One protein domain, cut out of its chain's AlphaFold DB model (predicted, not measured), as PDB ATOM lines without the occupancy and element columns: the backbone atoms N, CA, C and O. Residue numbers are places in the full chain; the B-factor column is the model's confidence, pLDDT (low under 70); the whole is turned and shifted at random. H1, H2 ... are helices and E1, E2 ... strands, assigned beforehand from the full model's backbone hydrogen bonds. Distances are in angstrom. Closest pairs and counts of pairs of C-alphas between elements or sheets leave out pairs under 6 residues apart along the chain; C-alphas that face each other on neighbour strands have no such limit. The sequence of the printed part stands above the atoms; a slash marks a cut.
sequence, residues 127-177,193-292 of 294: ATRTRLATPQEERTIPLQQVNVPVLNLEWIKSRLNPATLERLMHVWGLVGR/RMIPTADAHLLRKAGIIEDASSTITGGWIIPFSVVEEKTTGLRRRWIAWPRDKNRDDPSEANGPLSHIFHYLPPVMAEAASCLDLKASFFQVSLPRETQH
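What this domain is: This is residues 127 to 177 and 193 to 292 of the 294 residues of an uncharacterized protein of Trypanosoma cruzi (UniProt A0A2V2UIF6). A small three-stranded sheet, made of the long hairpin E2 and E3 with the short strand E1 along E2, has the short helix H1 over one face, while the other helices are loosely scattered and touch no helix, H8 nearest the middle of the whole and H6 and H7 farthest from it. H2 and H3 follow each other as a pair, the chain folding back between them, and residues 250 to 277, with the tiny helices H6 and H7, stick out as a wide loop. The printed part has 151 residues with nine named helices and three named strands, in the order E1, H1, H2, H3, H4, E2, E3, H5, H6, H7, H8, H9. The sheet's order is E1, E2, E3, all antiparallel, and the class is mixed, helices and strands. The whole is loose, with a radius of gyration of the C-alphas of 18.6 A, and spans 50 by 49 by 32 A.

Where its parts are: E2, residues 222 to 230, is 24.9 A from first to last C-alpha and begins with C-alpha 222 at (-26.940, 29.004, -16.554). E3, residues 233 to 241, is 24.7 A long. E1, residues 130 to 132, begins with C-alpha 130 at (-31.931, 18.893, -3.069). H1 is residues 135 to 140 and H2 is residues 153 to 159. H3, residues 162 to 174, is the longest helix, 18.7 A from first to last C-alpha. H4, residues 197 to 205, measures 12.3 A. H5 is residues 243 to 248, H6 is 258 to 261, H7 is 264 to 267, and H8, residues 278 to 283, measures 10.3 A. H9, residues 288 to 291, ends with C-alpha 291 at (-15.638, 25.440, -25.545).

How they stand to each other: E2 and E3 are a hairpin, antiparallel at 156 degrees, with N 226 and O 237 at 2.8 A and N 230 and O 233 at 2.9 A, both within hydrogen-bond range. E1 is antiparallel to E2 at 142 degrees, with N 227 and O 131 at 2.8 A. E1 and E3 are the edge strands. H1 is on the sheet at a height over the sheet of 9.5 A; the closest C-alphas of H1 and E2 are those of Glu 138 and Ser 225, 7.4 A apart. H1 only just lies over E2, with 3 of its 6 C-alphas falling on that strand, and on the local plane it runs slantwise to the strands, at 49 degrees to E2. H4 is not on the sheet, but only just, with 4 pairs of C-alphas within 10 A. The closest C-alphas of H5 and E2 are those of Arg 243 and Ile 222, 6.8 A apart. H2 and H3 are close but not clearly touching, with C-alphas 157 and 165 at 6.3 A, and run opposite ways at a shallow tilt of 22 degrees. H6 and H7 meet only through their link. H8 and H9 are apart. Each O i to N i+4 pair is within hydrogen-bond range in H3, H4 and H5; the figures are 1 of 2 in H1, 2 of 3 in H2 and 0 of 2 in H8, where 2 of 3 O i to N i+3 pairs are within range, and H6, H7 and H9 are too short for such a pair.

The domain as a whole: The two C-alphas farthest apart are those of Ser 214 and Glu 270, 53.7 A. Residues 178 to 192 are not printed, and C-alphas 177 and 193 are 25.7 A apart across this cut. The long links are H1 to H2 and H4 to E2. The mean pLDDT of the printed part is 78.6; 38 residues are under 70, among them residues 213 to 219 and 244 to 268.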
ATOM      1  N   ALA A 127     -35.438  10.589  -1.805       48.50
ATOM      2  CA  ALA A 127     -35.343  12.005  -2.153       48.50
ATOM      3  C   ALA A 127     -34.572  12.747  -1.044       48.50
ATOM      4  O   ALA A 127     -35.154  13.314  -0.125       48.50
ATOM      5  N   THR A 128     -33.240  12.699  -1.088       61.81
ATOM      6  CA  THR A 128     -32.425  13.581  -0.253       61.81
ATOM      7  C   THR A 128     -32.688  14.993  -0.744       61.81
ATOM      8  O   THR A 128     -32.496  15.276  -1.931       61.81
ATOM      9  N   ARG A 129     -33.229  15.839   0.142       77.44
ATOM     10  CA  ARG A 129     -33.754  17.161  -0.201       77.44
ATOM     11  C   ARG A 129     -32.657  17.950  -0.913       77.44
ATOM     12  O   ARG A 129     -31.663  18.345  -0.309       77.44
ATOM     13  N   THR A 130     -32.822  18.106  -2.221       86.06
ATOM     14  CA  THR A 130     -31.931  18.893  -3.069       86.06
ATOM     15  C   THR A 130     -32.633  20.202  -3.346       86.06
ATOM     16  O   THR A 130     -33.793  20.211  -3.755       86.06
ATOM     17  N   ARG A 131     -31.954  21.313  -3.088       90.75
ATOM     18  CA  ARG A 131     -32.507  22.643  -3.334       90.75
ATOM     19  C   ARG A 131     -31.437  23.600  -3.813       90.75
ATOM     20  O   ARG A 131     -30.246  23.357  -3.643       90.75
ATOM     21  N   LEU A 132     -31.882  24.707  -4.384       90.06
ATOM     22  CA  LEU A 132     -31.014  25.809  -4.755       90.06
ATOM     23  C   LEU A 132     -30.309  26.361  -3.507       90.06
ATOM     24  O   LEU A 132     -30.932  26.500  -2.446       90.06
ATOM     25  N   ALA A 133     -29.017  26.652  -3.629       90.19
ATOM     26  CA  ALA A 133     -28.278  27.310  -2.564       90.19
ATOM     27  C   ALA A 133     -28.756  28.760  -2.417       90.19
ATOM     28  O   ALA A 133     -28.994  29.471  -3.406       90.19
ATOM     29  N   THR A 134     -28.887  29.197  -1.170       90.62
ATOM     30  CA  THR A 134     -29.037  30.616  -0.846       90.62
ATOM     31  C   THR A 134     -27.668  31.309  -0.863       90.62
ATOM     32  O   THR A 134     -26.652  30.649  -0.632       90.62
ATOM     33  N   PRO A 135     -27.601  32.641  -1.056       88.81
ATOM     34  CA  PRO A 135     -26.330  33.372  -1.024       88.81
ATOM     35  C   PRO A 135     -25.541  33.191   0.280       88.81
ATOM     36  O   PRO A 135     -24.313  33.209   0.276       88.81
ATOM     37  N   GLN A 136     -26.233  32.996   1.407       90.06
ATOM     38  CA  GLN A 136     -25.583  32.722   2.687       90.06
ATOM     39  C   GLN A 136     -24.909  31.347   2.690       90.06
ATOM     40  O   GLN A 136     -23.792  31.205   3.175       90.06
ATOM     41  N   GLU A 137     -25.556  30.338   2.119       92.19
ATOM     42  CA  GLU A 137     -25.017  28.978   2.053       92.19
ATOM     43  C   GLU A 137     -23.868  28.840   1.074       92.19
ATOM     44  O   GLU A 137     -22.968  28.037   1.301       92.19
ATOM     45  N   GLU A 138     -23.860  29.639   0.012       91.06
ATOM     46  CA  GLU A 138     -22.702  29.721  -0.875       91.06
ATOM     47  C   GLU A 138     -21.455  30.241  -0.146       91.06
ATOM     48  O   GLU A 138     -20.337  29.883  -0.509       91.06
ATOM     49  N   ARG A 139     -21.635  31.027   0.924       89.94
ATOM     50  CA  ARG A 139     -20.539  31.523   1.769       89.94
ATOM     51  C   ARG A 139     -20.159  30.552   2.885       89.94
ATOM     52  O   ARG A 139     -18.986  30.482   3.237       89.94
ATOM     53  N   THR A 140     -21.124  29.844   3.472       93.31
ATOM     54  CA  THR A 140     -20.886  29.012   4.667       93.31
ATOM     55  C   THR A 140     -20.599  27.549   4.357       93.31
ATOM     56  O   THR A 140     -19.888  26.897   5.117       93.31
ATOM     57  N   ILE A 141     -21.138  27.019   3.260       93.31
ATOM     58  CA  ILE A 141     -20.952  25.624   2.867       93.31
ATOM     59  C   ILE A 141     -19.881  25.591   1.776       93.31
ATOM     60  O   ILE A 141     -20.057  26.224   0.735       93.31
ATOM     61  N   PRO A 142     -18.766  24.865   1.940       92.44
ATOM     62  CA  PRO A 142     -17.742  24.802   0.906       92.44
ATOM     63  C   PRO A 142     -18.272  24.092  -0.342       92.44
ATOM     64  O   PRO A 142     -19.033  23.123  -0.251       92.44
ATOM     65  N   LEU A 143     -17.857  24.569  -1.518       91.88
ATOM     66  CA  LEU A 143     -18.125  23.869  -2.764       91.88
ATOM     67  C   LEU A 143     -17.404  22.521  -2.732       91.88
ATOM     68  O   LEU A 143     -16.214  22.437  -2.417       91.88
ATOM     69  N   GLN A 144     -18.126  21.459  -3.071       89.94
ATOM     70  CA  GLN A 144     -17.516  20.152  -3.179       89.94
ATOM     71  C   GLN A 144     -16.427  20.153  -4.259       89.94
ATOM     72  O   GLN A 144     -16.692  20.422  -5.428       89.94
ATOM     73  N   GLN A 145     -15.221  19.752  -3.868       87.00
ATOM     74  CA  GLN A 145     -14.132  19.529  -4.806       87.00
ATOM     75  C   GLN A 145     -14.317  18.191  -5.522       87.00
ATOM     76  O   GLN A 145     -14.537  17.150  -4.895       87.00
ATOM     77  N   VAL A 146     -14.231  18.236  -6.846       81.25
ATOM     78  CA  VAL A 146     -14.273  17.068  -7.719       81.25
ATOM     79  C   VAL A 146     -12.928  17.017  -8.422       81.25
ATOM     80  O   VAL A 146     -12.654  17.835  -9.290       81.25
ATOM     81  N   ASN A 147     -12.066  16.106  -7.978       81.56
ATOM     82  CA  ASN A 147     -10.740  15.925  -8.552       81.56
ATOM     83  C   ASN A 147     -10.726  14.601  -9.307       81.56
ATOM     84  O   ASN A 147     -10.664  13.533  -8.694       81.56
ATOM     85  N   VAL A 148     -10.872  14.674 -10.626       80.94
ATOM     86  CA  VAL A 148     -10.940  13.496 -11.483       80.94
ATOM     87  C   VAL A 148      -9.968  13.705 -12.636       80.94
ATOM     88  O   VAL A 148     -10.022  14.759 -13.268       80.94
ATOM     89  N   PRO A 149      -9.056  12.755 -12.897       84.12
ATOM     90  CA  PRO A 149      -8.093  12.914 -13.972       84.12
ATOM     91  C   PRO A 149      -8.801  12.947 -15.326       84.12
ATOM     92  O   PRO A 149      -9.744  12.191 -15.569       84.12
ATOM     93  N   VAL A 150      -8.305  13.802 -16.215       86.56
ATOM     94  CA  VAL A 150      -8.738  13.840 -17.611       86.56
ATOM     95  C   VAL A 150      -8.340  12.531 -18.294       86.56
ATOM     96  O   VAL A 150      -7.200  12.073 -18.183       86.56
ATOM     97  N   LEU A 151      -9.283  11.924 -19.010       88.19
ATOM     98  CA  LEU A 151      -9.053  10.743 -19.825       88.19
ATOM     99  C   LEU A 151      -8.243  11.107 -21.066       88.19
ATOM    100  O   LEU A 151      -8.530  12.071 -21.776       88.19
ATOM    101  N   ASN A 152      -7.267  10.263 -21.384       89.25
ATOM    102  CA  ASN A 152      -6.544  10.361 -22.640       89.25
ATOM    103  C   ASN A 152      -7.415   9.803 -23.778       89.25
ATOM    104  O   ASN A 152      -7.419   8.598 -24.045       89.25
ATOM    105  N   LEU A 153      -8.169  10.686 -24.436       87.06
ATOM    106  CA  LEU A 153      -9.083  10.300 -25.510       87.06
ATOM    107  C   LEU A 153      -8.345   9.694 -26.715       87.06
ATOM    108  O   LEU A 153      -8.868   8.770 -27.328       87.06
ATOM    109  N   GLU A 154      -7.126  10.144 -27.018       90.19
ATOM    110  CA  GLU A 154      -6.307   9.569 -28.097       90.19
ATOM    111  C   GLU A 154      -5.911   8.123 -27.798       90.19
ATOM    112  O   GLU A 154      -6.038   7.238 -28.648       90.19
ATOM    113  N   TRP A 155      -5.525   7.848 -26.552       93.00
ATOM    114  CA  TRP A 155      -5.264   6.483 -26.110       93.00
ATOM    115  C   TRP A 155      -6.522   5.611 -26.216       93.00
ATOM    116  O   TRP A 155      -6.437   4.499 -26.735       93.00
ATOM    117  N   ILE A 156      -7.693   6.118 -25.807       91.00
ATOM    118  CA  ILE A 156      -8.966   5.389 -25.943       91.00
ATOM    119  C   ILE A 156      -9.262   5.096 -27.416       91.00
ATOM    120  O   ILE A 156      -9.479   3.937 -27.767       91.00
ATOM    121  N   LYS A 157      -9.215   6.113 -28.287       91.25
ATOM    122  CA  LYS A 157      -9.453   5.977 -29.734       91.25
ATOM    123  C   LYS A 157      -8.567   4.896 -30.355       91.25
ATOM    124  O   LYS A 157      -9.069   4.087 -31.128       91.25
ATOM    125  N   SER A 158      -7.292   4.822 -29.959       94.75
ATOM    126  CA  SER A 158      -6.337   3.823 -30.471       94.75
ATOM    127  C   SER A 158      -6.679   2.365 -30.122       94.75
ATOM    128  O   SER A 158      -6.140   1.441 -30.728       94.75
ATOM    129  N   ARG A 159      -7.554   2.143 -29.132       95.69
ATOM    130  CA  ARG A 159      -7.946   0.813 -28.638       95.69
ATOM    131  C   ARG A 159      -9.328   0.373 -29.109       95.69
ATOM    132  O   ARG A 159      -9.684  -0.790 -28.916       95.69
ATOM    133  N   LEU A 160     -10.116   1.278 -29.683       94.75
ATOM    134  CA  LEU A 160     -11.451   0.958 -30.176       94.75
ATOM    135  C   LEU A 160     -11.359   0.170 -31.482       94.75
ATOM    136  O   LEU A 160     -10.513   0.436 -32.332       94.75
ATOM    137  N   ASN A 161     -12.273  -0.784 -31.664       96.62
ATOM    138  CA  ASN A 161     -12.463  -1.380 -32.982       96.62
ATOM    139  C   ASN A 161     -13.002  -0.312 -33.965       96.62
ATOM    140  O   ASN A 161     -13.632   0.656 -33.519       96.62
ATOM    141  N   PRO A 162     -12.813  -0.486 -35.287       96.19
ATOM    142  CA  PRO A 162     -13.200   0.521 -36.276       96.19
ATOM    143  C   PRO A 162     -14.670   0.960 -36.193       96.19
ATOM    144  O   PRO A 162     -14.947   2.155 -36.218       96.19
ATOM    145  N   ALA A 163     -15.608   0.024 -36.003       93.12
ATOM    146  CA  ALA A 163     -17.037   0.335 -35.941       93.12
ATOM    147  C   ALA A 163     -17.415   1.157 -34.693       93.12
ATOM    148  O   ALA A 163     -18.266   2.045 -34.747       93.12
ATOM    149  N   THR A 164     -16.793   0.877 -33.545       91.94
ATOM    150  CA  THR A 164     -17.002   1.660 -32.319       91.94
ATOM    151  C   THR A 164     -16.324   3.025 -32.408       91.94
ATOM    152  O   THR A 164     -16.903   4.011 -31.953       91.94
ATOM    153  N   LEU A 165     -15.137   3.105 -33.017       92.38
ATOM    154  CA  LEU A 165     -14.453   4.374 -33.260       92.38
ATOM    155  C   LEU A 165     -15.285   5.287 -34.167       92.38
ATOM    156  O   LEU A 165     -15.456   6.459 -33.848       92.38
ATOM    157  N   GLU A 166     -15.854   4.750 -35.246       90.56
ATOM    158  CA  GLU A 166     -16.724   5.499 -36.157       90.56
ATOM    159  C   GLU A 166     -17.951   6.067 -35.430       90.56
ATOM    160  O   GLU A 166     -18.233   7.262 -35.529       90.56
ATOM    161  N   ARG A 167     -18.630   5.250 -34.611       89.00
ATOM    162  CA  ARG A 167     -19.751   5.717 -33.774       89.00
ATOM    163  C   ARG A 167     -19.322   6.806 -32.795       89.00
ATOM    164  O   ARG A 167     -20.034   7.796 -32.645       89.00
ATOM    165  N   LEU A 168     -18.167   6.644 -32.147       88.31
ATOM    166  CA  LEU A 168     -17.625   7.666 -31.252       88.31
ATOM    167  C   LEU A 168     -17.361   8.968 -32.013       88.31
ATOM    168  O   LEU A 168     -17.731  10.023 -31.518       88.31
ATOM    169  N   MET A 169     -16.759   8.909 -33.203       88.62
ATOM    170  CA  MET A 169     -16.478  10.099 -34.016       88.62
ATOM    171  C   MET A 169     -17.756  10.768 -34.516       88.62
ATOM    172  O   MET A 169     -17.815  11.994 -34.545       88.62
ATOM    173  N   HIS A 170     -18.798   9.993 -34.820       83.88
ATOM    174  CA  HIS A 170     -20.110  10.541 -35.151       83.88
ATOM    175  C   HIS A 170     -20.691  11.337 -33.977       83.88
ATOM    176  O   HIS A 170     -21.038  12.501 -34.144       83.88
ATOM    177  N   VAL A 171     -20.723  10.750 -32.773       83.31
ATOM    178  CA  VAL A 171     -21.179  11.445 -31.554       83.31
ATOM    179  C   VAL A 171     -20.296  12.655 -31.249       83.31
ATOM    180  O   VAL A 171     -20.805  13.716 -30.900       83.31
ATOM    181  N   TRP A 172     -18.981  12.527 -31.425       82.62
ATOM    182  CA  TRP A 172     -18.031  13.613 -31.204       82.62
ATOM    183  C   TRP A 172     -18.255  14.783 -32.168       82.62
ATOM    184  O   TRP A 172     -18.171  15.931 -31.754       82.62
ATOM    185  N   GLY A 173     -18.619  14.512 -33.424       81.44
ATOM    186  CA  GLY A 173     -18.989  15.537 -34.405       81.44
ATOM    187  C   GLY A 173     -20.297  16.271 -34.085       81.44
ATOM    188  O   GLY A 173     -20.526  17.360 -34.611       81.44
ATOM    189  N   LEU A 174     -21.147  15.717 -33.211       77.12
ATOM    190  CA  LEU A 174     -22.322  16.419 -32.681       77.12
ATOM    191  C   LEU A 174     -21.944  17.406 -31.566       77.12
ATOM    192  O   LEU A 174     -22.681  18.361 -31.304       77.12
ATOM    193  N   VAL A 175     -20.798  17.206 -30.905       74.69
ATOM    194  CA  VAL A 175     -20.318  18.104 -29.851       74.69
ATOM    195  C   VAL A 175     -19.955  19.450 -30.475       74.69
ATOM    196  O   VAL A 175     -19.108  19.542 -31.355       74.69
ATOM    197  N   GLY A 176     -20.617  20.510 -30.013       64.06
ATOM    198  CA  GLY A 176     -20.356  21.878 -30.455       64.06
ATOM    199  C   GLY A 176     -20.963  22.272 -31.798       64.06
ATOM    200  O   GLY A 176     -20.666  23.356 -32.291       64.06
ATOM    201  N   ARG A 177     -21.848  21.451 -32.375       68.75
ATOM    202  CA  ARG A 177     -22.710  21.915 -33.465       68.75
ATOM    203  C   ARG A 177     -23.723  22.912 -32.884       68.75
ATOM    204  O   ARG A 177     -24.491  22.519 -32.003       68.75
ATOM    205  N   ARG A 193     -27.038  34.572 -12.196       64.19
ATOM    206  CA  ARG A 193     -26.307  34.047 -11.047       64.19
ATOM    207  C   ARG A 193     -24.869  33.862 -11.496       64.19
ATOM    208  O   ARG A 193     -24.583  33.049 -12.361       64.19
ATOM    209  N   MET A 194     -23.973  34.659 -10.937       73.31
ATOM    210  CA  MET A 194     -22.547  34.503 -11.160       73.31
ATOM    211  C   MET A 194     -21.988  33.456 -10.206       73.31
ATOM    212  O   MET A 194     -22.442  33.316  -9.070       73.31
ATOM    213  N   ILE A 195     -20.963  32.744 -10.663       81.00
ATOM    214  CA  ILE A 195     -20.189  31.852  -9.802       81.00
ATOM    215  C   ILE A 195     -19.407  32.724  -8.808       81.00
ATOM    216  O   ILE A 195     -18.708  33.644  -9.247       81.00
ATOM    217  N   PRO A 196     -19.474  32.461  -7.487       87.50
ATOM    218  CA  PRO A 196     -18.628  33.156  -6.524       87.50
ATOM    219  C   PRO A 196     -17.144  33.035  -6.900       87.50
ATOM    220  O   PRO A 196     -16.678  31.958  -7.268       87.50
ATOM    221  N   THR A 197     -16.366  34.115  -6.776       89.00
ATOM    222  CA  THR A 197     -14.962  34.156  -7.239       89.00
ATOM    223  C   THR A 197     -14.090  33.052  -6.635       89.00
ATOM    224  O   THR A 197     -13.266  32.459  -7.331       89.00
ATOM    225  N   ALA A 198     -14.287  32.742  -5.350       90.06
ATOM    226  CA  ALA A 198     -13.566  31.662  -4.677       90.06
ATOM    227  C   ALA A 198     -13.897  30.286  -5.283       90.06
ATOM    228  O   ALA A 198     -13.001  29.471  -5.500       90.06
ATOM    229  N   ASP A 199     -15.166  30.053  -5.618       91.19
ATOM    230  CA  ASP A 199     -15.625  28.812  -6.238       91.19
ATOM    231  C   ASP A 199     -15.114  28.697  -7.679       91.19
ATOM    232  O   ASP A 199     -14.618  27.641  -8.072       91.19
ATOM    233  N   ALA A 200     -15.138  29.790  -8.447       89.69
ATOM    234  CA  ALA A 200     -14.571  29.834  -9.794       89.69
ATOM    235  C   ALA A 200     -13.069  29.501  -9.785       89.69
ATOM    236  O   ALA A 200     -12.592  28.719 -10.605       89.69
ATOM    237  N   HIS A 201     -12.322  30.022  -8.804       91.12
ATOM    238  CA  HIS A 201     -10.916  29.669  -8.625       91.12
ATOM    239  C   HIS A 201     -10.724  28.167  -8.347       91.12
ATOM    240  O   HIS A 201      -9.805  27.551  -8.892       91.12
ATOM    241  N   LEU A 202     -11.574  27.559  -7.511       91.19
ATOM    242  CA  LEU A 202     -11.522  26.119  -7.227       91.19
ATOM    243  C   LEU A 202     -11.828  25.277  -8.471       91.19
ATOM    244  O   LEU A 202     -11.090  24.335  -8.757       91.19
ATOM    245  N   LEU A 203     -12.871  25.635  -9.224       89.25
ATOM    246  CA  LEU A 203     -13.254  24.947 -10.459       89.25
ATOM    247  C   LEU A 203     -12.166  25.067 -11.536       89.25
ATOM    248  O   LEU A 203     -11.855  24.075 -12.196       89.25
ATOM    249  N   ARG A 204     -11.524  26.238 -11.658       89.56
ATOM    250  CA  ARG A 204     -10.397  26.445 -12.578       89.56
ATOM    251  C   ARG A 204      -9.180  25.617 -12.182       89.56
ATOM    252  O   ARG A 204      -8.574  24.967 -13.026       89.56
ATOM    253  N   LYS A 205      -8.842  25.577 -10.889       90.19
ATOM    254  CA  LYS A 205      -7.747  24.733 -10.379       90.19
ATOM    255  C   LYS A 205      -8.001  23.241 -10.637       90.19
ATOM    256  O   LYS A 205      -7.047  22.497 -10.834       90.19
ATOM    257  N   ALA A 206      -9.265  22.822 -10.637       87.06
ATOM    258  CA  ALA A 206      -9.675  21.459 -10.966       87.06
ATOM    259  C   ALA A 206      -9.752  21.181 -12.483       87.06
ATOM    260  O   ALA A 206     -10.046  20.053 -12.863       87.06
ATOM    261  N   GLY A 207      -9.509  22.178 -13.344       86.81
ATOM    262  CA  GLY A 207      -9.606  22.037 -14.801       86.81
ATOM    263  C   GLY A 207     -11.037  21.866 -15.322       86.81
ATOM    264  O   GLY A 207     -11.221  21.387 -16.435       86.81
ATOM    265  N   ILE A 208     -12.048  22.220 -14.519       86.69
ATOM    266  CA  ILE A 208     -13.470  22.088 -14.879       86.69
ATOM    267  C   ILE A 208     -13.936  23.282 -15.718       86.69
ATOM    268  O   ILE A 208     -14.761  23.118 -16.613       86.69
ATOM    269  N   ILE A 209     -13.422  24.476 -15.411       86.50
ATOM    270  CA  ILE A 209     -13.684  25.711 -16.156       86.50
ATOM    271  C   ILE A 209     -12.363  26.398 -16.499       86.50
ATOM    272  O   ILE A 209     -11.350  26.194 -15.828       86.50
ATOM    273  N   GLU A 210     -12.403  27.270 -17.494       84.88
ATOM    274  CA  GLU A 210     -11.295  28.123 -17.904       84.88
ATOM    275  C   GLU A 210     -11.807  29.525 -18.235       84.88
ATOM    276  O   GLU A 210     -13.016  29.758 -18.289       84.88
ATOM    277  N   ASP A 211     -10.886  30.472 -18.401       82.06
ATOM    278  CA  ASP A 211     -11.261  31.822 -18.804       82.06
ATOM    279  C   ASP A 211     -11.782  31.782 -20.246       82.06
ATOM    280  O   ASP A 211     -11.137  31.228 -21.139       82.06
ATOM    281  N   ALA A 212     -12.963  32.360 -20.466       71.62
ATOM    282  CA  ALA A 212     -13.558  32.430 -21.792       71.62
ATOM    283  C   ALA A 212     -12.656  33.225 -22.751       71.62
ATOM    284  O   ALA A 212     -11.982  34.185 -22.356       71.62
ATOM    285  N   SER A 213     -12.662  32.848 -24.032       67.88
ATOM    286  CA  SER A 213     -12.031  33.663 -25.069       67.88
ATOM    287  C   SER A 213     -12.744  35.019 -25.192       67.88
ATOM    288  O   SER A 213     -13.858  35.209 -24.712       67.88
ATOM    289  N   SER A 214     -12.127  35.982 -25.879       62.22
ATOM    290  CA  SER A 214     -12.753  37.285 -26.169       62.22
ATOM    291  C   SER A 214     -13.994  37.193 -27.070       62.22
ATOM    292  O   SER A 214     -14.646  38.204 -27.336       62.22
ATOM    293  N   THR A 215     -14.326  35.997 -27.559       60.53
ATOM    294  CA  THR A 215     -15.563  35.714 -28.281       60.53
ATOM    295  C   THR A 215     -16.724  35.713 -27.292       60.53
ATOM    296  O   THR A 215     -16.670  35.039 -26.269       60.53
ATOM    297  N   ILE A 216     -17.789  36.458 -27.600       59.47
ATOM    298  CA  ILE A 216     -19.017  36.451 -26.800       59.47
ATOM    299  C   ILE A 216     -19.499  35.003 -26.682       59.47
ATOM    300  O   ILE A 216     -19.810  34.367 -27.690       59.47
ATOM    301  N   THR A 217     -19.532  34.485 -25.454       60.94
ATOM    302  CA  THR A 217     -20.051  33.148 -25.170       60.94
ATOM    303  C   THR A 217     -21.509  33.079 -25.597       60.94
ATOM    304  O   THR A 217     -22.262  34.021 -25.341       60.94
ATOM    305  N   GLY A 218     -21.938  31.954 -26.171       60.34
ATOM    306  CA  GLY A 218     -23.333  31.749 -26.582       60.34
ATOM    307  C   GLY A 218     -24.353  31.862 -25.439       60.34
ATOM    308  O   GLY A 218     -25.550  31.915 -25.702       60.34
ATOM    309  N   GLY A 219     -23.894  31.906 -24.180       65.19
ATOM    310  CA  GLY A 219     -24.743  32.061 -22.999       65.19
ATOM    311  C   GLY A 219     -25.581  30.820 -22.705       65.19
ATOM    312  O   GLY A 219     -26.567  30.911 -21.984       65.19
ATOM    313  N   TRP A 220     -25.209  29.664 -23.265       70.94
ATOM    314  CA  TRP A 220     -26.022  28.449 -23.207       70.94
ATOM    315  C   TRP A 220     -26.137  27.870 -21.802       70.94
ATOM    316  O   TRP A 220     -27.094  27.147 -21.517       70.94
ATOM    317  N   ILE A 221     -25.158  28.154 -20.941       76.25
ATOM    318  CA  ILE A 221     -25.092  27.646 -19.579       76.25
ATOM    319  C   ILE A 221     -25.581  28.696 -18.587       76.25
ATOM    320  O   ILE A 221     -25.032  29.789 -18.474       76.25
ATOM    321  N   ILE A 222     -26.556  28.298 -17.774       78.81
ATOM    322  CA  ILE A 222     -26.940  29.004 -16.554       78.81
ATOM    323  C   ILE A 222     -26.242  28.312 -15.375       78.81
ATOM    324  O   ILE A 222     -26.587  27.166 -15.057       78.81
ATOM    325  N   PRO A 223     -25.272  28.961 -14.709       82.25
ATOM    326  CA  PRO A 223     -24.594  28.370 -13.566       82.25
ATOM    327  C   PRO A 223     -25.376  28.603 -12.267       82.25
ATOM    328  O   PRO A 223     -25.876  29.698 -12.001       82.25
ATOM    329  N   PHE A 224     -25.458  27.584 -11.412       86.81
ATOM    330  CA  PHE A 224     -25.989  27.738 -10.054       86.81
ATOM    331  C   PHE A 224     -25.458  26.679  -9.089       86.81
ATOM    332  O   PHE A 224     -25.021  25.600  -9.487       86.81
ATOM    333  N   SER A 225     -25.538  26.973  -7.793       89.81
ATOM    334  CA  SER A 225     -25.202  26.015  -6.741       89.81
ATOM    335  C   SER A 225     -26.451  25.316  -6.206       89.81
ATOM    336  O   SER A 225     -27.479  25.950  -5.964       89.81
ATOM    337  N   VAL A 226     -26.348  24.019  -5.936       90.81
ATOM    338  CA  VAL A 226     -27.352  23.244  -5.197       90.81
ATOM    339  C   VAL A 226     -26.783  22.773  -3.872       90.81
ATOM    340  O   VAL A 226     -25.602  22.440  -3.772       90.81
ATOM    341  N   VAL A 227     -27.635  22.712  -2.858       92.31
ATOM    342  CA  VAL A 227     -27.348  22.070  -1.582       92.31
ATOM    343  C   VAL A 227     -28.144  20.776  -1.524       92.31
ATOM    344  O   VAL A 227     -29.366  20.766  -1.683       92.31
ATOM    345  N   GLU A 228     -27.424  19.689  -1.302       90.62
ATOM    346  CA  GLU A 228     -27.977  18.370  -1.054       90.62
ATOM    347  C   GLU A 228     -27.817  18.040   0.425       90.62
ATOM    348  O   GLU A 228     -26.722  18.132   0.987       90.62
ATOM    349  N   GLU A 229     -28.897  17.593   1.044       89.19
ATOM    350  CA  GLU A 229     -28.813  16.911   2.327       89.19
ATOM    351  C   GLU A 229     -28.137  15.542   2.130       89.19
ATOM    352  O   GLU A 229     -28.371  14.860   1.129       89.19
ATOM    353  N   LYS A 230     -27.245  15.144   3.038       84.31
ATOM    354  CA  LYS A 230     -26.634  13.808   3.109       84.31
ATOM    355  C   LYS A 230     -26.620  13.354   4.562       84.31
ATOM    356  O   LYS A 230     -26.696  14.162   5.480       84.31
ATOM    357  N   THR A 231     -26.440  12.055   4.773       80.38
ATOM    358  CA  THR A 231     -26.258  11.480   6.117       80.38
ATOM    359  C   THR A 231     -25.053  12.068   6.856       80.38
ATOM    360  O   THR A 231     -25.050  12.109   8.078       80.38
ATOM    361  N   THR A 232     -24.047  12.553   6.125       83.56
ATOM    362  CA  THR A 232     -22.825  13.173   6.659       83.56
ATOM    363  C   THR A 232     -22.908  14.701   6.765       83.56
ATOM    364  O   THR A 232     -21.888  15.343   6.999       83.56
ATOM    365  N   GLY A 233     -24.085  15.299   6.544       89.12
ATOM    366  CA  GLY A 233     -24.299  16.749   6.562       89.12
ATOM    367  C   GLY A 233     -24.691  17.331   5.204       89.12
ATOM    368  O   GLY A 233     -25.087  16.619   4.282       89.12
ATOM    369  N   LEU A 234     -24.603  18.656   5.079       91.38
ATOM    370  CA  LEU A 234     -24.932  19.355   3.838       91.38
ATOM    371  C   LEU A 234     -23.762  19.297   2.855       91.38
ATOM    372  O   LEU A 234     -22.609  19.530   3.216       91.38
ATOM    373  N   ARG A 235     -24.073  19.035   1.588       90.94
ATOM    374  CA  ARG A 235     -23.110  19.042   0.486       90.94
ATOM    375  C   ARG A 235     -23.547  20.055  -0.557       90.94
ATOM    376  O   ARG A 235     -24.608  19.897  -1.155       90.94
ATOM    377  N   ARG A 236     -22.708  21.057  -0.821       92.62
ATOM    378  CA  ARG A 236     -22.931  22.021  -1.902       92.62
ATOM    379  C   ARG A 236     -22.223  21.576  -3.180       92.62
ATOM    380  O   ARG A 236     -21.054  21.196  -3.138       92.62
ATOM    381  N   ARG A 237     -22.925  21.620  -4.311       89.44
ATOM    382  CA  ARG A 237     -22.378  21.343  -5.647       89.44
ATOM    383  C   ARG A 237     -22.707  22.483  -6.591       89.44
ATOM    384  O   ARG A 237     -23.720  23.150  -6.419       89.44
ATOM    385  N   TRP A 238     -21.880  22.639  -7.609       88.12
ATOM    386  CA  TRP A 238     -22.135  23.540  -8.719       88.12
ATOM    387  C   TRP A 238     -22.743  22.766  -9.892       88.12
ATOM    388  O   TRP A 238     -22.383  21.606 -10.114       88.12
ATOM    389  N   ILE A 239     -23.673  23.392 -10.609       85.69
ATOM    390  CA  ILE A 239     -24.377  22.833 -11.762       85.69
ATOM    391  C   ILE A 239     -24.289  23.830 -12.922       85.69
ATOM    392  O   ILE A 239     -24.703  24.981 -12.788       85.69
ATOM    393  N   ALA A 240     -23.792  23.350 -14.063       84.44
ATOM    394  CA  ALA A 240     -23.975  23.978 -15.365       84.44
ATOM    395  C   ALA A 240     -25.301  23.501 -15.948       84.44
ATOM    396  O   ALA A 240     -25.440  22.313 -16.252       84.44
ATOM    397  N   TRP A 241     -26.276  24.392 -16.110       81.56
ATOM    398  CA  TRP A 241     -27.523  24.028 -16.769       81.56
ATOM    399  C   TRP A 241     -27.580  24.560 -18.200       81.56
ATOM    400  O   TRP A 241     -27.749  25.766 -18.374       81.56
ATOM    401  N   PRO A 242     -27.499  23.680 -19.217       75.50
ATOM    402  CA  PRO A 242     -27.613  24.055 -20.623       75.50
ATOM    403  C   PRO A 242     -29.068  24.340 -21.030       75.50
ATOM    404  O   PRO A 242     -29.576  23.718 -21.955       75.50
ATOM    405  N   ARG A 243     -29.784  25.210 -20.300       70.19
ATOM    406  CA  ARG A 243     -31.230  25.433 -20.495       70.19
ATOM    407  C   ARG A 243     -31.546  25.803 -21.941       70.19
ATOM    408  O   ARG A 243     -32.412  25.174 -22.541       70.19
ATOM    409  N   ASP A 244     -30.855  26.807 -22.462       68.06
ATOM    410  CA  ASP A 244     -31.175  27.383 -23.767       68.06
ATOM    411  C   ASP A 244     -30.786  26.410 -24.884       68.06
ATOM    412  O   ASP A 244     -31.586  26.134 -25.772       68.06
ATOM    413  N   LYS A 245     -29.638  25.733 -24.745       67.06
ATOM    414  CA  LYS A 245     -29.265  24.634 -25.642       67.06
ATOM    415  C   LYS A 245     -30.290  23.496 -25.626       67.06
ATOM    416  O   LYS A 245     -30.673  23.026 -26.685       67.06
ATOM    417  N   ASN A 246     -30.739  23.050 -24.453       69.25
ATOM    418  CA  ASN A 246     -31.707  21.955 -24.340       69.25
ATOM    419  C   ASN A 246     -33.095  22.333 -24.876       69.25
ATOM    420  O   ASN A 246     -33.880  21.443 -25.186       69.25
ATOM    421  N   ARG A 247     -33.421  23.629 -24.933       66.06
ATOM    422  CA  ARG A 247     -34.657  24.125 -25.544       66.06
ATOM    423  C   ARG A 247     -34.581  24.077 -27.070       66.06
ATOM    424  O   ARG A 247     -35.578  23.746 -27.703       66.06
ATOM    425  N   ASP A 248     -33.421  24.427 -27.618       61.16
ATOM    426  CA  ASP A 248     -33.216  24.609 -29.057       61.16
ATOM    427  C   ASP A 248     -32.643  23.356 -29.751       61.16
ATOM    428  O   ASP A 248     -32.568  23.319 -30.980       61.16
ATOM    429  N   ASP A 249     -32.240  22.325 -28.995       58.72
ATOM    430  CA  ASP A 249     -31.809  21.035 -29.537       58.72
ATOM    431  C   ASP A 249     -33.019  20.294 -30.140       58.72
ATOM    432  O   ASP A 249     -33.923  19.887 -29.406       58.72
ATOM    433  N   PRO A 250     -33.052  20.069 -31.470       51.06
ATOM    434  CA  PRO A 250     -34.088  19.285 -32.124       51.06
ATOM    435  C   PRO A 250     -33.902  17.786 -31.876       51.06
ATOM    436  O   PRO A 250     -34.461  16.981 -32.627       51.06
ATOM    437  N   SER A 251     -33.152  17.374 -30.845       52.00
ATOM    438  CA  SER A 251     -33.373  16.089 -30.190       52.00
ATOM    439  C   SER A 251     -34.790  16.071 -29.594       52.00
ATOM    440  O   SER A 251     -35.001  15.966 -28.384       52.00
ATOM    441  N   GLU A 252     -35.801  16.158 -30.457       45.81
ATOM    442  CA  GLU A 252     -37.083  15.556 -30.194       45.81
ATOM    443  C   GLU A 252     -36.784  14.150 -29.680       45.81
ATOM    444  O   GLU A 252     -35.862  13.461 -30.141       45.81
ATOM    445  N   ALA A 253     -37.578  13.719 -28.714       50.62
ATOM    446  CA  ALA A 253     -37.647  12.360 -28.210       50.62
ATOM    447  C   ALA A 253     -38.070  11.336 -29.301       50.62
ATOM    448  O   ALA A 253     -38.751  10.360 -29.013       50.62
ATOM    449  N   ASN A 254     -37.657  11.556 -30.551       44.91
ATOM    450  CA  ASN A 254     -37.817  10.749 -31.752       44.91
ATOM    451  C   ASN A 254     -36.747   9.664 -31.880       44.91
ATOM    452  O   ASN A 254     -36.699   8.956 -32.886       44.91
ATOM    453  N   GLY A 255     -35.875   9.503 -30.879       49.69
ATOM    454  CA  GLY A 255     -35.241   8.205 -30.696       49.69
ATOM    455  C   GLY A 255     -36.372   7.190 -30.541       49.69
ATOM    456  O   GLY A 255     -37.249   7.426 -29.707       49.69
ATOM    457  N   PRO A 256     -36.429   6.110 -31.341       48.47
ATOM    458  CA  PRO A 256     -37.526   5.172 -31.220       48.47
ATOM    459  C   PRO A 256     -37.559   4.698 -29.766       48.47
ATOM    460  O   PRO A 256     -36.570   4.167 -29.253       48.47
ATOM    461  N   LEU A 257     -38.682   4.951 -29.082       49.12
ATOM    462  CA  LEU A 257     -38.846   4.636 -27.660       49.12
ATOM    463  C   LEU A 257     -38.559   3.151 -27.384       49.12
ATOM    464  O   LEU A 257     -38.237   2.799 -26.253       49.12
ATOM    465  N   SER A 258     -38.591   2.294 -28.420       51.34
ATOM    466  CA  SER A 258     -38.100   0.906 -28.407       51.34
ATOM    467  C   SER A 258     -36.722   0.753 -27.754       51.34
ATOM    468  O   SER A 258     -36.514  -0.221 -27.033       51.34
ATOM    469  N   HIS A 259     -35.816   1.729 -27.890       51.50
ATOM    470  CA  HIS A 259     -34.520   1.700 -27.205       51.50
ATOM    471  C   HIS A 259     -34.661   1.757 -25.674       51.50
ATOM    472  O   HIS A 259     -33.912   1.088 -24.971       51.50
ATOM    473  N   ILE A 260     -35.635   2.503 -25.141       51.75
ATOM    474  CA  ILE A 260     -35.927   2.572 -23.698       51.75
ATOM    475  C   ILE A 260     -36.616   1.284 -23.227       51.75
ATOM    476  O   ILE A 260     -36.291   0.781 -22.150       51.75
ATOM    477  N   PHE A 261     -37.501   0.699 -24.045       47.91
ATOM    478  CA  PHE A 261     -38.192  -0.556 -23.715       47.91
ATOM    479  C   PHE A 261     -37.222  -1.734 -23.507       47.91
ATOM    480  O   PHE A 261     -37.496  -2.596 -22.675       47.91
ATOM    481  N   HIS A 262     -36.050  -1.744 -24.154       54.03
ATOM    482  CA  HIS A 262     -35.009  -2.754 -23.900       54.03
ATOM    483  C   HIS A 262     -34.375  -2.672 -22.497       54.03
ATOM    484  O   HIS A 262     -33.758  -3.641 -22.055       54.03
ATOM    485  N   TYR A 263     -34.560  -1.564 -21.769       54.84
ATOM    486  CA  TYR A 263     -34.102  -1.395 -20.384       54.84
ATOM    487  C   TYR A 263     -35.223  -1.514 -19.347       54.84
ATOM    488  O   TYR A 263     -34.935  -1.520 -18.151       54.84
ATOM    489  N   LEU A 264     -36.487  -1.639 -19.766       60.34
ATOM    490  CA  LEU A 264     -37.604  -1.773 -18.832       60.34
ATOM    491  C   LEU A 264     -37.602  -3.087 -18.034       60.34
ATOM    492  O   LEU A 264     -37.934  -3.020 -16.854       60.34
ATOM    493  N   PRO A 265     -37.194  -4.258 -18.567       64.81
ATOM    494  CA  PRO A 265     -37.158  -5.468 -17.747       64.81
ATOM    495  C   PRO A 265     -36.236  -5.338 -16.513       64.81
ATOM    496  O   PRO A 265     -36.675  -5.703 -15.424       64.81
ATOM    497  N   PRO A 266     -35.026  -4.737 -16.603       61.44
ATOM    498  CA  PRO A 266     -34.241  -4.343 -15.425       61.44
ATOM    499  C   PRO A 266     -34.911  -3.319 -14.495       61.44
ATOM    500  O   PRO A 266     -34.692  -3.368 -13.288       61.44
ATOM    501  N   VAL A 267     -35.707  -2.388 -15.031       62.22
ATOM    502  CA  VAL A 267     -36.463  -1.405 -14.226       62.22
ATOM    503  C   VAL A 267     -37.581  -2.082 -13.425       62.22
ATOM    504  O   VAL A 267     -37.894  -1.633 -12.326       62.22
ATOM    505  N   MET A 268     -38.131  -3.184 -13.938       67.00
ATOM    506  CA  MET A 268     -39.147  -4.007 -13.268       67.00
ATOM    507  C   MET A 268     -38.560  -5.041 -12.291       67.00
ATOM    508  O   MET A 268     -39.303  -5.857 -11.749       67.00
ATOM    509  N   ALA A 269     -37.243  -5.047 -12.065       74.19
ATOM    510  CA  ALA A 269     -36.628  -5.947 -11.096       74.19
ATOM    511  C   ALA A 269     -37.068  -5.612  -9.659       74.19
ATOM    512  O   ALA A 269     -37.316  -4.455  -9.323       74.19
ATOM    513  N   GLU A 270     -37.093  -6.628  -8.789       79.56
ATOM    514  CA  GLU A 270     -37.459  -6.494  -7.366       79.56
ATOM    515  C   GLU A 270     -36.648  -5.399  -6.649       79.56
ATOM    516  O   GLU A 270     -37.157  -4.700  -5.771       79.56
ATOM    517  N   ALA A 271     -35.389  -5.216  -7.052       72.88
ATOM    518  CA  ALA A 271     -34.524  -4.161  -6.562       72.88
ATOM    519  C   ALA A 271     -33.689  -3.562  -7.696       72.88
ATOM    520  O   ALA A 271     -33.120  -4.278  -8.520       72.88
ATOM    521  N   ALA A 272     -33.538  -2.240  -7.667       72.56
ATOM    522  CA  ALA A 272     -32.653  -1.501  -8.552       72.56
ATOM    523  C   ALA A 272     -31.671  -0.656  -7.736       72.56
ATOM    524  O   ALA A 272     -32.019  -0.062  -6.714       72.56
ATOM    525  N   SER A 273     -30.429  -0.579  -8.212       68.69
ATOM    526  CA  SER A 273     -29.445   0.378  -7.709       68.69
ATOM    527  C   SER A 273     -29.284   1.495  -8.728       68.69
ATOM    528  O   SER A 273     -28.857   1.256  -9.851       68.69
ATOM    529  N   CYS A 274     -29.617   2.721  -8.330       70.75
ATOM    530  CA  CYS A 274     -29.354   3.909  -9.135       70.75
ATOM    531  C   CYS A 274     -27.997   4.493  -8.728       70.75
ATOM    532  O   CYS A 274     -27.815   4.903  -7.577       70.75
ATOM    533  N   LEU A 275     -27.042   4.499  -9.663       71.75
ATOM    534  CA  LEU A 275     -25.728   5.103  -9.474       71.75
ATOM    535  C   LEU A 275     -25.634   6.403 -10.269       71.75
ATOM    536  O   LEU A 275     -25.890   6.448 -11.468       71.75
ATOM    537  N   ASP A 276     -25.213   7.453  -9.580       74.88
ATOM    538  CA  ASP A 276     -24.968   8.761 -10.164       74.88
ATOM    539  C   ASP A 276     -23.503   8.870 -10.616       74.88
ATOM    540  O   ASP A 276     -22.596   8.978  -9.786       74.88
ATOM    541  N   LEU A 277     -23.272   8.854 -11.932       79.12
ATOM    542  CA  LEU A 277     -21.941   8.983 -12.533       79.12
ATOM    543  C   LEU A 277     -21.509  10.446 -12.751       79.12
ATOM    544  O   LEU A 277     -20.541  10.687 -13.455       79.12
ATOM    545  N   LYS A 278     -22.160  11.443 -12.132       73.94
ATOM    546  CA  LYS A 278     -21.905  12.890 -12.337       73.94
ATOM    547  C   LYS A 278     -20.443  13.319 -12.514       73.94
ATOM    548  O   LYS A 278     -20.165  14.179 -13.340       73.94
ATOM    549  N   ALA A 279     -19.512  12.761 -11.742       78.00
ATOM    550  CA  ALA A 279     -18.107  13.160 -11.802       78.00
ATOM    551  C   ALA A 279     -17.357  12.627 -13.040       78.00
ATOM    552  O   ALA A 279     -16.306  13.162 -13.384       78.00
ATOM    553  N   SER A 280     -17.875  11.598 -13.722       79.00
ATOM    554  CA  SER A 280     -17.228  11.025 -14.908       79.00
ATOM    555  C   SER A 280     -17.233  11.984 -16.094       79.00
ATOM    556  O   SER A 280     -16.337  11.913 -16.926       79.00
ATOM    557  N   PHE A 281     -18.194  12.910 -16.163       80.50
ATOM    558  CA  PHE A 281     -18.258  13.891 -17.246       80.50
ATOM    559  C   PHE A 281     -17.080  14.873 -17.227       80.50
ATOM    560  O   PHE A 281     -16.646  15.303 -18.287       80.50
ATOM    561  N   PHE A 282     -16.489  15.152 -16.058       83.44
ATOM    562  CA  PHE A 282     -15.290  15.996 -15.961       83.44
ATOM    563  C   PHE A 282     -14.020  15.319 -16.490       83.44
ATOM    564  O   PHE A 282     -12.996  15.971 -16.656       83.44
ATOM    565  N   GLN A 283     -14.072  14.012 -16.760       86.38
ATOM    566  CA  GLN A 283     -12.935  13.287 -17.313       86.38
ATOM    567  C   GLN A 283     -12.765  13.509 -18.817       86.38
ATOM    568  O   GLN A 283     -11.696  13.242 -19.355       86.38
ATOM    569  N   VAL A 284     -13.811  13.949 -19.515       86.06
ATOM    570  CA  VAL A 284     -13.796  14.086 -20.972       86.06
ATOM    571  C   VAL A 284     -13.675  15.563 -21.319       86.06
ATOM    572  O   VAL A 284     -14.623  16.325 -21.151       86.06
ATOM    573  N   SER A 285     -12.506  15.976 -21.807       84.81
ATOM    574  CA  SER A 285     -12.300  17.351 -22.269       84.81
ATOM    575  C   SER A 285     -13.110  17.635 -23.530       84.81
ATOM    576  O   SER A 285     -13.089  16.851 -24.479       84.81
ATOM    577  N   LEU A 286     -13.784  18.785 -23.554       84.00
ATOM    578  CA  LEU A 286     -14.449  19.284 -24.754       84.00
ATOM    579  C   LEU A 286     -13.413  19.705 -25.816       84.00
ATOM    580  O   LEU A 286     -12.331  20.173 -25.452       84.00
ATOM    581  N   PRO A 287     -13.726  19.581 -27.120       83.00
ATOM    582  CA  PRO A 287     -12.905  20.158 -28.182       83.00
ATOM    583  C   PRO A 287     -12.750  21.668 -27.997       83.00
ATOM    584  O   PRO A 287     -13.744  22.359 -27.744       83.00
ATOM    585  N   ARG A 288     -11.529  22.187 -28.166       81.06
ATOM    586  CA  ARG A 288     -11.213  23.606 -27.921       81.06
ATOM    587  C   ARG A 288     -12.065  24.554 -28.750       81.06
ATOM    588  O   ARG A 288     -12.514  25.594 -28.283       81.06
ATOM    589  N   GLU A 289     -12.351  24.143 -29.974       78.12
ATOM    590  CA  GLU A 289     -13.131  24.893 -30.948       78.12
ATOM    591  C   GLU A 289     -14.588  25.056 -30.505       78.12
ATOM    592  O   GLU A 289     -15.282  25.924 -31.015       78.12
ATOM    593  N   THR A 290     -15.054  24.250 -29.548       77.88
ATOM    594  CA  THR A 290     -16.452  24.202 -29.096       77.88
ATOM    595  C   THR A 290     -16.658  24.758 -27.691       77.88
ATOM    596  O   THR A 290     -17.794  25.007 -27.301       77.88
ATOM    597  N   GLN A 291     -15.578  24.980 -26.936       80.00
ATOM    598  CA  GLN A 291     -15.638  25.440 -25.545       80.00
ATOM    599  C   GLN A 291     -16.340  26.795 -25.404       80.00
ATOM    600  O   GLN A 291     -17.108  26.969 -24.474       80.00
ATOM    601  N   HIS A 292     -16.168  27.707 -26.368       75.25
ATOM    602  CA  HIS A 292     -16.793  29.041 -26.373       75.25
ATOM    603  C   HIS A 292     -18.336  29.032 -26.389       75.25
ATOM    604  O   HIS A 292     -18.978  30.071 -26.217       75.25
TER     605      HIS A 292